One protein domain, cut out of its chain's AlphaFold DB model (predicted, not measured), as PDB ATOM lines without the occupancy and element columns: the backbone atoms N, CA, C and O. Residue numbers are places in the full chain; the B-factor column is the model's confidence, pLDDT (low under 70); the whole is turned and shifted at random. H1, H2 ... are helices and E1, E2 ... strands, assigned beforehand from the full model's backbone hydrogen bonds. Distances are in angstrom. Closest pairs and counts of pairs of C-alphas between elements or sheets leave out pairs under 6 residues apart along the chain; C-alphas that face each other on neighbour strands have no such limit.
ATOM      1  N   THR A   8     439.559 320.552 310.254       60.31
ATOM      2  CA  THR A   8     439.721 319.088 310.281       60.31
ATOM      3  C   THR A   8     439.401 318.538 308.897       60.31
ATOM      4  O   THR A   8     438.268 318.646 308.434       60.31
ATOM      5  N   ILE A   9     440.406 317.960 308.245       62.91
ATOM      6  CA  ILE A   9     440.308 317.367 306.910       62.91
ATOM      7  C   ILE A   9     440.195 315.852 307.104       62.91
ATOM      8  O   ILE A   9     441.182 315.190 307.436       62.91
ATOM      9  N   ASP A  10     438.982 315.316 306.937       63.22
ATOM     10  CA  ASP A  10     438.711 313.873 306.952       63.22
ATOM     11  C   ASP A  10     438.676 313.316 305.520       63.22
ATOM     12  O   ASP A  10     437.763 313.586 304.737       63.22
ATOM     13  N   PHE A  11     439.687 312.523 305.174       63.69
ATOM     14  CA  PHE A  11     439.821 311.914 303.849       63.69
ATOM     15  C   PHE A  11     438.779 310.816 303.560       63.69
ATOM     16  O   PHE A  11     438.708 310.337 302.429       63.69
ATOM     17  N   MET A  12     437.970 310.413 304.546       58.72
ATOM     18  CA  MET A  12     436.997 309.324 304.417       58.72
ATOM     19  C   MET A  12     435.627 309.773 303.878       58.72
ATOM     20  O   MET A  12     434.890 308.933 303.365       58.72
ATOM     21  N   GLU A  13     435.287 311.066 303.958       59.97
ATOM     22  CA  GLU A  13     433.947 311.589 303.615       59.97
ATOM     23  C   GLU A  13     433.929 312.607 302.454       59.97
ATOM     24  O   GLU A  13     432.878 313.154 302.113       59.97
ATOM     25  N   MET A  14     435.070 312.895 301.817       63.59
ATOM     26  CA  MET A  14     435.160 314.016 300.872       63.59
ATOM     27  C   MET A  14     434.945 313.655 299.397       63.59
ATOM     28  O   MET A  14     435.650 312.838 298.809       63.59
ATOM     29  N   GLY A  15     434.010 314.370 298.763       75.06
ATOM     30  CA  GLY A  15     433.846 314.411 297.310       75.06
ATOM     31  C   GLY A  15     434.903 315.286 296.622       75.06
ATOM     32  O   GLY A  15     435.372 316.278 297.179       75.06
ATOM     33  N   TRP A  16     435.252 314.949 295.377       75.38
ATOM     34  CA  TRP A  16     436.334 315.598 294.616       75.38
ATOM     35  C   TRP A  16     436.140 317.106 294.412       75.38
ATOM     36  O   TRP A  16     437.112 317.853 294.356       75.38
ATOM     37  N   THR A  17     434.895 317.574 294.337       79.88
ATOM     38  CA  THR A  17     434.563 319.002 294.212       79.88
ATOM     39  C   THR A  17     434.960 319.799 295.449       79.88
ATOM     40  O   THR A  17     435.454 320.918 295.321       79.88
ATOM     41  N   LYS A  18     434.785 319.213 296.639       80.38
ATOM     42  CA  LYS A  18     435.169 319.832 297.908       80.38
ATOM     43  C   LYS A  18     436.688 319.900 298.031       80.38
ATOM     44  O   LYS A  18     437.210 320.972 298.283       80.38
ATOM     45  N   LEU A  19     437.392 318.813 297.707       80.75
ATOM     46  CA  LEU A  19     438.862 318.787 297.679       80.75
ATOM     47  C   LEU A  19     439.448 319.837 296.728       80.75
ATOM     48  O   LEU A  19     440.444 320.479 297.052       80.75
ATOM     49  N   LEU A  20     438.823 320.031 295.562       82.38
ATOM     50  CA  LEU A  20     439.231 321.067 294.617       82.38
ATOM     51  C   LEU A  20     439.029 322.468 295.216       82.38
ATOM     52  O   LEU A  20     439.938 323.293 295.165       82.38
ATOM     53  N   GLY A  21     437.856 322.724 295.800       83.38
ATOM     54  CA  GLY A  21     437.539 323.989 296.465       83.38
ATOM     55  C   GLY A  21     438.475 324.298 297.633       83.38
ATOM     56  O   GLY A  21     438.987 325.411 297.715       83.38
ATOM     57  N   ASP A  22     438.756 323.303 298.473       80.69
ATOM     58  CA  ASP A  22     439.652 323.416 299.625       80.69
ATOM     59  C   ASP A  22     441.097 323.675 299.162       80.69
ATOM     60  O   ASP A  22     441.763 324.559 299.696       80.69
ATOM     61  N   ALA A  23     441.560 323.020 298.089       82.75
ATOM     62  CA  ALA A  23     442.873 323.287 297.497       82.75
ATOM     63  C   ALA A  23     442.995 324.722 296.949       82.75
ATOM     64  O   ALA A  23     444.005 325.390 297.178       82.75
ATOM     65  N   PHE A  24     441.969 325.232 296.256       83.81
ATOM     66  CA  PHE A  24     441.946 326.633 295.816       83.81
ATOM     67  C   PHE A  24     441.885 327.601 297.001       83.81
ATOM     68  O   PHE A  24     442.550 328.637 296.979       83.81
ATOM     69  N   ALA A  25     441.121 327.267 298.043       82.62
ATOM     70  CA  ALA A  25     441.024 328.065 299.256       82.62
ATOM     71  C   ALA A  25     442.364 328.138 300.000       82.62
ATOM     72  O   ALA A  25     442.728 329.225 300.444       82.62
ATOM     73  N   THR A  26     443.106 327.030 300.093       82.12
ATOM     74  CA  THR A  26     444.474 327.000 300.625       82.12
ATOM     75  C   THR A  26     445.410 327.829 299.756       82.12
ATOM     76  O   THR A  26     446.120 328.664 300.293       82.12
ATOM     77  N   LEU A  27     445.375 327.698 298.423       82.25
ATOM     78  CA  LEU A  27     446.249 328.466 297.522       82.25
ATOM     79  C   LEU A  27     446.034 329.991 297.625       82.25
ATOM     80  O   LEU A  27     446.992 330.760 297.555       82.25
ATOM     81  N   LEU A  28     444.777 330.426 297.773       81.50
ATOM     82  CA  LEU A  28     444.384 331.840 297.832       81.50
ATOM     83  C   LEU A  28     444.539 332.468 299.224       81.50
ATOM     84  O   LEU A  28     444.596 333.694 299.330       81.50
ATOM     85  N   ARG A  29     444.570 331.666 300.293       76.94
ATOM     86  CA  ARG A  29     444.710 332.153 301.671       76.94
ATOM     87  C   ARG A  29     446.169 332.113 302.113       76.94
ATOM     88  O   ARG A  29     446.886 331.162 301.846       76.94
ATOM     89  N   GLN A  30     446.594 333.149 302.829       64.75
ATOM     90  CA  GLN A  30     447.989 333.356 303.239       64.75
ATOM     91  C   GLN A  30     448.201 333.165 304.755       64.75
ATOM     92  O   GLN A  30     449.184 333.643 305.320       64.75
ATOM     93  N   GLU A  31     447.252 332.522 305.442       69.06
ATOM     94  CA  GLU A  31     447.265 332.374 306.900       69.06
ATOM     95  C   GLU A  31     448.040 331.123 307.342       69.06
ATOM     96  O   GLU A  31     447.780 330.012 306.885       69.06
ATOM     97  N   ASP A  32     448.971 331.296 308.286       67.75
ATOM     98  CA  ASP A  32     449.737 330.204 308.892       67.75
ATOM     99  C   ASP A  32     448.887 329.445 309.917       67.75
ATOM    100  O   ASP A  32     448.881 329.765 311.109       67.75
ATOM    101  N   ARG A  33     448.183 328.403 309.465       74.62
ATOM    102  CA  ARG A  33     447.425 327.519 310.358       74.62
ATOM    103  C   ARG A  33     447.986 326.101 310.391       74.62
ATOM    104  O   ARG A  33     448.778 325.675 309.548       74.62
ATOM    105  N   ALA A  34     447.580 325.366 311.419       75.81
ATOM    106  CA  ALA A  34     447.834 323.942 311.522       75.81
ATOM    107  C   ALA A  34     446.578 323.177 311.082       75.81
ATOM    108  O   ALA A  34     445.496 323.384 311.638       75.81
ATOM    109  N   LEU A  35     446.726 322.321 310.076       76.38
ATOM    110  CA  LEU A  35     445.683 321.435 309.580       76.38
ATOM    111  C   LEU A  35     445.690 320.155 310.411       76.38
ATOM    112  O   LEU A  35     446.738 319.527 310.589       76.38
ATOM    113  N   ARG A  36     444.517 319.760 310.911       74.06
ATOM    114  CA  ARG A  36     444.319 318.457 311.546       74.06
ATOM    115  C   ARG A  36     443.874 317.479 310.473       74.06
ATOM    116  O   ARG A  36     442.758 317.562 309.965       74.06
ATOM    117  N   VAL A  37     444.766 316.566 310.126       76.81
ATOM    118  CA  VAL A  37     444.519 315.509 309.151       76.81
ATOM    119  C   VAL A  37     444.141 314.243 309.899       76.81
ATOM    120  O   VAL A  37     444.907 313.769 310.740       76.81
ATOM    121  N   ILE A  38     442.968 313.699 309.583       75.31
ATOM    122  CA  ILE A  38     442.494 312.425 310.121       75.31
ATOM    123  C   ILE A  38     442.476 311.411 308.979       75.31
ATOM    124  O   ILE A  38     441.889 311.651 307.923       75.31
ATOM    125  N   GLY A  39     443.153 310.283 309.179       71.56
ATOM    126  CA  GLY A  39     443.224 309.212 308.190       71.56
ATOM    127  C   GLY A  39     443.434 307.849 308.836       71.56
ATOM    128  O   GLY A  39     443.900 307.744 309.971       71.56
ATOM    129  N   ARG A  40     443.086 306.776 308.123       73.12
ATOM    130  CA  ARG A  40     443.366 305.408 308.583       73.12
ATOM    131  C   ARG A  40     444.848 305.082 308.415       73.12
ATOM    132  O   ARG A  40     445.466 305.465 307.422       73.12
ATOM    133  N   SER A  41     445.414 304.362 309.379       69.06
ATOM    134  CA  SER A  41     446.799 303.905 309.308       69.06
ATOM    135  C   SER A  41     447.005 302.988 308.096       69.06
ATOM    136  O   SER A  41     446.266 302.015 307.945       69.06
ATOM    137  N   PRO A  42     448.053 303.200 307.276       68.44
ATOM    138  CA  PRO A  42     448.405 302.273 306.199       68.44
ATOM    139  C   PRO A  42     448.753 300.861 306.697       68.44
ATOM    140  O   PRO A  42     448.760 299.918 305.912       68.44
ATOM    141  N   LYS A  43     449.091 300.720 307.988       73.06
ATOM    142  CA  LYS A  43     449.514 299.454 308.606       73.06
ATOM    143  C   LYS A  43     448.384 298.710 309.319       73.06
ATOM    144  O   LYS A  43     448.514 297.508 309.517       73.06
ATOM    145  N   ASP A  44     447.317 299.403 309.715       71.69
ATOM    146  CA  ASP A  44     446.177 298.802 310.412       71.69
ATOM    147  C   ASP A  44     444.896 299.601 310.129       71.69
ATOM    148  O   ASP A  44     444.768 300.765 310.511       71.69
ATOM    149  N   ALA A  45     443.932 298.971 309.457       66.75
ATOM    150  CA  ALA A  45     442.696 299.617 309.024       66.75
ATOM    151  C   ALA A  45     441.773 300.031 310.188       66.75
ATOM    152  O   ALA A  45     440.875 300.848 309.975       66.75
ATOM    153  N   ASN A  46     442.003 299.502 311.398       73.00
ATOM    154  CA  ASN A  46     441.243 299.840 312.606       73.00
ATOM    155  C   ASN A  46     441.869 300.980 313.426       73.00
ATOM    156  O   ASN A  46     441.290 301.401 314.427       73.00
ATOM    157  N   VAL A  47     443.033 301.498 313.018       73.00
ATOM    158  CA  VAL A  47     443.731 302.581 313.719       73.00
ATOM    159  C   VAL A  47     443.537 303.893 312.964       73.00
ATOM    160  O   VAL A  47     443.946 304.031 311.811       73.00
ATOM    161  N   ILE A  48     442.932 304.875 313.634       73.69
ATOM    162  CA  ILE A  48     442.801 306.248 313.138       73.69
ATOM    163  C   ILE A  48     444.029 307.031 313.600       73.69
ATOM    164  O   ILE A  48     444.329 307.085 314.792       73.69
ATOM    165  N   ILE A  49     444.744 307.623 312.649       75.75
ATOM    166  CA  ILE A  49     445.880 308.499 312.904       75.75
ATOM    167  C   ILE A  49     445.402 309.939 312.760       75.75
ATOM    168  O   ILE A  49     444.819 310.320 311.745       75.75
ATOM    169  N   GLU A  50     445.695 310.738 313.780       75.69
ATOM    170  CA  GLU A  50     445.536 312.183 313.763       75.69
ATOM    171  C   GLU A  50     446.917 312.831 313.664       75.69
ATOM    172  O   GLU A  50     447.783 312.602 314.512       75.69
ATOM    173  N   VAL A  51     447.127 313.645 312.630       77.44
ATOM    174  CA  VAL A  51     448.374 314.390 312.437       77.44
ATOM    175  C   VAL A  51     448.063 315.873 312.336       77.44
ATOM    176  O   VAL A  51     447.206 316.291 311.561       77.44
ATOM    177  N   ILE A  52     448.792 316.679 313.104       78.88
ATOM    178  CA  ILE A  52     448.754 318.136 313.005       78.88
ATOM    179  C   ILE A  52     449.918 318.567 312.111       78.88
ATOM    180  O   ILE A  52     451.082 318.411 312.482       78.88
ATOM    181  N   VAL A  53     449.607 319.099 310.930       79.44
ATOM    182  CA  VAL A  53     450.596 319.537 309.932       79.44
ATOM    183  C   VAL A  53     450.487 321.047 309.751       79.44
ATOM    184  O   VAL A  53     449.391 321.599 309.736       79.44
ATOM    185  N   LYS A  54     451.616 321.747 309.618       81.50
ATOM    186  CA  LYS A  54     451.609 323.175 309.262       81.50
ATOM    187  C   LYS A  54     451.189 323.336 307.797       81.50
ATOM    188  O   LYS A  54     451.730 322.638 306.949       81.50
ATOM    189  N   GLU A  55     450.280 324.263 307.503       81.75
ATOM    190  CA  GLU A  55     449.790 324.516 306.135       81.75
ATOM    191  C   GLU A  55     450.848 325.203 305.249       81.75
ATOM    192  O   GLU A  55     450.916 324.935 304.054       81.75
ATOM    193  N   ARG A  56     451.739 326.023 305.825       82.88
ATOM    194  CA  ARG A  56     452.706 326.849 305.073       82.88
ATOM    195  C   ARG A  56     453.564 326.100 304.038       82.88
ATOM    196  O   ARG A  56     453.579 326.521 302.888       82.88
ATOM    197  N   PRO A  57     454.238 324.978 304.374       85.38
ATOM    198  CA  PRO A  57     455.062 324.264 303.395       85.38
ATOM    199  C   PRO A  57     454.241 323.653 302.253       85.38
ATOM    200  O   PRO A  57     454.764 323.451 301.161       85.38
ATOM    201  N   LEU A  58     452.961 323.345 302.505       85.56
ATOM    202  CA  LEU A  58     452.038 322.881 301.475       85.56
ATOM    203  C   LEU A  58     451.664 324.036 300.540       85.56
ATOM    204  O   LEU A  58     451.720 323.856 299.327       85.56
ATOM    205  N   HIS A  59     451.346 325.213 301.087       87.12
ATOM    206  CA  HIS A  59     451.069 326.422 300.305       87.12
ATOM    207  C   HIS A  59     452.233 326.787 299.378       87.12
ATOM    208  O   HIS A  59     452.030 326.881 298.167       87.12
ATOM    209  N   ASP A  60     453.452 326.885 299.915       87.69
ATOM    210  CA  ASP A  60     454.650 327.235 299.140       87.69
ATOM    211  C   ASP A  60     454.872 326.242 297.979       87.69
ATOM    212  O   ASP A  60     455.072 326.637 296.828       87.69
ATOM    213  N   ALA A  61     454.743 324.936 298.249       89.88
ATOM    214  CA  ALA A  61     454.865 323.897 297.227       89.88
ATOM    215  C   ALA A  61     453.748 323.966 296.167       89.88
ATOM    216  O   ALA A  61     454.002 323.724 294.982       89.88
ATOM    217  N   MET A  62     452.515 324.296 296.568       90.50
ATOM    218  CA  MET A  62     451.391 324.477 295.647       90.50
ATOM    219  C   MET A  62     451.590 325.696 294.740       90.50
ATOM    220  O   MET A  62     451.299 325.602 293.548       90.50
ATOM    221  N   VAL A  63     452.115 326.808 295.265       90.19
ATOM    222  CA  VAL A  63     452.431 328.013 294.480       90.19
ATOM    223  C   VAL A  63     453.531 327.727 293.458       90.19
ATOM    224  O   VAL A  63     453.355 328.026 292.273       90.19
ATOM    225  N   ASP A  64     454.622 327.080 293.873       92.94
ATOM    226  CA  ASP A  64     455.715 326.696 292.972       92.94
ATOM    227  C   ASP A  64     455.228 325.778 291.842       92.94
ATOM    228  O   ASP A  64     455.587 325.948 290.670       92.94
ATOM    229  N   PHE A  65     454.388 324.799 292.179       92.19
ATOM    230  CA  PHE A  65     453.796 323.887 291.207       92.19
ATOM    231  C   PHE A  65     452.840 324.606 290.246       92.19
ATOM    232  O   PHE A  65     452.926 324.406 289.029       92.19
ATOM    233  N   ALA A  66     451.976 325.482 290.769       92.50
ATOM    234  CA  ALA A  66     451.051 326.278 289.970       92.50
ATOM    235  C   ALA A  66     451.802 327.161 288.968       92.50
ATOM    236  O   ALA A  66     451.428 327.203 287.797       92.50
ATOM    237  N   TRP A  67     452.900 327.799 289.385       95.12
ATOM    238  CA  TRP A  67     453.705 328.640 288.501       95.12
ATOM    239  C   TRP A  67     454.383 327.840 287.384       95.12
ATOM    240  O   TRP A  67     454.372 328.253 286.223       95.12
ATOM    241  N   ARG A  68     454.923 326.655 287.699       95.94
ATOM    242  CA  ARG A  68     455.528 325.757 286.699       95.94
ATOM    243  C   ARG A  68     454.523 325.326 285.635       95.94
ATOM    244  O   ARG A  68     454.834 325.402 284.446       95.94
ATOM    245  N   ILE A  69     453.330 324.895 286.046       96.00
ATOM    246  CA  ILE A  69     452.274 324.498 285.105       96.00
ATOM    247  C   ILE A  69     451.769 325.703 284.324       96.00
ATOM    248  O   ILE A  69     451.639 325.609 283.109       96.00
ATOM    249  N   PHE A  70     451.533 326.837 284.984       96.69
ATOM    250  CA  PHE A  70     451.085 328.059 284.325       96.69
ATOM    251  C   PHE A  70     452.035 328.471 283.197       96.69
ATOM    252  O   PHE A  70     451.588 328.681 282.069       96.69
ATOM    253  N   LEU A  71     453.343 328.518 283.468       97.44
ATOM    254  CA  LEU A  71     454.350 328.855 282.462       97.44
ATOM    255  C   LEU A  71     454.387 327.839 281.317       97.44
ATOM    256  O   LEU A  71     454.462 328.235 280.156       97.44
ATOM    257  N   LEU A  72     454.305 326.541 281.623       97.88
ATOM    258  CA  LEU A  72     454.284 325.493 280.602       97.88
ATOM    259  C   LEU A  72     453.032 325.589 279.716       97.88
ATOM    260  O   LEU A  72     453.138 325.544 278.490       97.88
ATOM    261  N   SER A  73     451.854 325.759 280.315       97.88
ATOM    262  CA  SER A  73     450.586 325.919 279.601       97.88
ATOM    263  C   SER A  73     450.564 327.193 278.763       97.88
ATOM    264  O   SER A  73     450.114 327.154 277.619       97.88
ATOM    265  N   LEU A  74     451.088 328.301 279.293       98.12
ATOM    266  CA  LEU A  74     451.214 329.561 278.565       98.12
ATOM    267  C   LEU A  74     452.142 329.412 277.357       98.12
ATOM    268  O   LEU A  74     451.794 329.850 276.262       98.12
ATOM    269  N   LEU A  75     453.291 328.754 277.533       98.31
ATOM    270  CA  LEU A  75     454.243 328.496 276.457       98.31
ATOM    271  C   LEU A  75     453.611 327.656 275.341       98.31
ATOM    272  O   LEU A  75     453.684 328.037 274.173       98.31
ATOM    273  N   ILE A  76     452.963 326.542 275.690       98.19
ATOM    274  CA  ILE A  76     452.295 325.671 274.713       98.19
ATOM    275  C   ILE A  76     451.179 326.437 273.999       98.19
ATOM    276  O   ILE A  76     451.116 326.415 272.774       98.19
ATOM    277  N   SER A  77     450.339 327.164 274.742       98.56
ATOM    278  CA  SER A  77     449.249 327.960 274.175       98.56
ATOM    279  C   SER A  77     449.757 329.012 273.190       98.56
ATOM    280  O   SER A  77     449.218 329.120 272.088       98.56
ATOM    281  N   LEU A  78     450.827 329.734 273.535       98.50
ATOM    282  CA  LEU A  78     451.432 330.737 272.662       98.50
ATOM    283  C   LEU A  78     451.979 330.106 271.376       98.50
ATOM    284  O   LEU A  78     451.745 330.631 270.288       98.50
ATOM    285  N   ILE A  79     452.670 328.967 271.486       98.44
ATOM    286  CA  ILE A  79     453.197 328.235 270.329       98.44
ATOM    287  C   ILE A  79     452.050 327.765 269.434       98.44
ATOM    288  O   ILE A  79     452.079 328.000 268.227       98.44
ATOM    289  N   THR A  80     451.015 327.146 270.003       98.44
ATOM    290  CA  THR A  80     449.841 326.702 269.246       98.44
ATOM    291  C   THR A  80     449.141 327.879 268.568       98.44
ATOM    292  O   THR A  80     448.848 327.803 267.377       98.44
ATOM    293  N   ALA A  81     448.923 328.985 269.282       98.31
ATOM    294  CA  ALA A  81     448.303 330.187 268.732       98.31
ATOM    295  C   ALA A  81     449.128 330.773 267.577       98.31
ATOM    296  O   ALA A  81     448.570 331.090 266.527       98.31
ATOM    297  N   ALA A  82     450.452 330.855 267.732       98.25
ATOM    298  CA  ALA A  82     451.349 331.313 266.679       98.25
ATOM    299  C   ALA A  82     451.279 330.400 265.446       98.25
ATOM    300  O   ALA A  82     451.114 330.892 264.332       98.25
ATOM    301  N   LEU A  83     451.341 329.077 265.628       98.19
ATOM    302  CA  LEU A  83     451.248 328.116 264.526       98.19
ATOM    303  C   LEU A  83     449.916 328.221 263.776       98.19
ATOM    304  O   LEU A  83     449.914 328.269 262.546       98.19
ATOM    305  N   VAL A  84     448.793 328.310 264.496       98.25
ATOM    306  CA  VAL A  84     447.465 328.495 263.890       98.25
ATOM    307  C   VAL A  84     447.400 329.816 263.126       98.25
ATOM    308  O   VAL A  84     446.960 329.837 261.976       98.25
ATOM    309  N   TYR A  85     447.887 330.905 263.726       97.69
ATOM    310  CA  TYR A  85     447.921 332.220 263.093       97.69
ATOM    311  C   TYR A  85     448.741 332.209 261.798       97.69
ATOM    312  O   TYR A  85     448.242 332.622 260.751       97.69
ATOM    313  N   PHE A  86     449.975 331.697 261.832       98.00
ATOM    314  CA  PHE A  86     450.837 331.635 260.650       98.00
ATOM    315  C   PHE A  86     450.281 330.703 259.574       98.00
ATOM    316  O   PHE A  86     450.359 331.035 258.389       98.00
ATOM    317  N   SER A  87     449.681 329.581 259.974       97.19
ATOM    318  CA  SER A  87     449.007 328.664 259.058       97.19
ATOM    319  C   SER A  87     447.875 329.375 258.312       97.19
ATOM    320  O   SER A  87     447.910 329.470 257.086       97.19
ATOM    321  N   LEU A  88     446.929 329.996 259.025       96.75
ATOM    322  CA  LEU A  88     445.827 330.737 258.397       96.75
ATOM    323  C   LEU A  88     446.323 331.902 257.535       96.75
ATOM    324  O   LEU A  88     445.841 332.108 256.417       96.75
ATOM    325  N   GLN A  89     447.313 332.648 258.029       95.81
ATOM    326  CA  GLN A  89     447.879 333.786 257.318       95.81
ATOM    327  C   GLN A  89     448.478 333.371 255.969       95.81
ATOM    328  O   GLN A  89     448.322 334.085 254.974       95.81
ATOM    329  N   TRP A  90     449.164 332.227 255.917       94.19
ATOM    330  CA  TRP A  90     449.829 331.771 254.701       94.19
ATOM    331  C   TRP A  90     448.899 330.987 253.772       94.19
ATOM    332  O   TRP A  90     448.883 331.260 252.572       94.19
ATOM    333  N   PHE A  91     448.097 330.066 254.307       93.00
ATOM    334  CA  PHE A  91     447.238 329.204 253.494       93.00
ATOM    335  C   PHE A  91     445.983 329.906 252.976       93.00
ATOM    336  O   PHE A  91     445.532 329.568 251.879       93.00
ATOM    337  N   MET A  92     445.450 330.890 253.710       93.62
ATOM    338  CA  MET A  92     444.162 331.518 253.394       93.62
ATOM    339  C   MET A  92     444.273 333.028 253.154       93.62
ATOM    340  O   MET A  92     443.929 333.503 252.073       93.62
TER     341      MET A  92
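AT A GLANCE: This is residues 8 to 92 of the 214 residues of an uncharacterized protein of Rhodospirillaceae bacterium (UniProt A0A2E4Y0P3). A small head, made of a three-stranded sheet with a short helix, H1, set off from it, gives rise to one long helix, H2, whose residues 67 to 92 stick out as an arm. H1 meets H2 near their ends, residues 26 to 27 of H1 touching residues 59 to 63 of H2, so that the two helices make a corner with their lines at 80 degrees, and H1 is not on the sheet. The printed part has 85 residues with two named helices and three named strands, in the order E1, H1, E2, E3, H2; the class is mixed, helices and strands, and the mixed sheet runs E1, E2, E3. The whole is extended, a rod with a radius of gyration of the C-alphas of 20.6 A and spans of 67 by 28 by 21 A, while the body without the stretches that stand free spans 35 by 20 by 17 A.

HOW THE PARTS SIT: In the sheet, strand E2, residues 34 to 41, is the inner strand between the edge strands E1, residues 8 to 10, and E3, residues 44 to 54. E2 and E3 form an antiparallel hairpin at 164 degrees, with N 37 and O 51 2.8 A apart and N 49 and O 39 also 2.8 A apart, within hydrogen-bond range. E3 bends by 80 degrees at residue 47. E1 and E2 are parallel at 26 degrees, with N 9 and O 36 2.9 A apart. Helix H1, residues 16 to 28, lies between these two strands in the chain; E1, H1 and E2 are a strand-helix-strand unit, two parallel neighbour strands with a helix between, and its crossover is right-handed. Helix H2, residues 56 to 92, touches H1 with its residues 59 to 63 alone, and H1 touches it with residues 26 to 27 alone. Their closest C-alphas, those of Leu 27 and His 59, are 5.9 A apart, and their lines are about perpendicular at 80 degrees. Neither helix is on the sheet; H1 and E3 are apart, as are H2 and E2. In H1 and H2 every O i to N i+4 pair is within hydrogen-bond range.

IN THESE COORDINATES: E2 measures 20.2 A from first to last C-alpha, E3 25.0 A and E1 6.3 A; C-alpha 8, where E1 begins, is at (439.721, 319.088, 310.281). H1 measures 18.4 A. H2 measures 52.6 A, from C-alpha 56 at (452.706, 326.849, 305.073) to C-alpha 92 at (444.162, 331.518, 253.394).

THE WHOLE: The two C-alphas farthest apart, those of Asn 46 and Met 92, are 67.2 A apart. Residues 13 to 18, of which 16 to 18 belong to H1, also stand free. The printed part has no cut, and its four links are tight. The mean pLDDT of the printed part is 83.1; residues 8 to 14, 30 to 32, 41 to 42 and 45 are under 70.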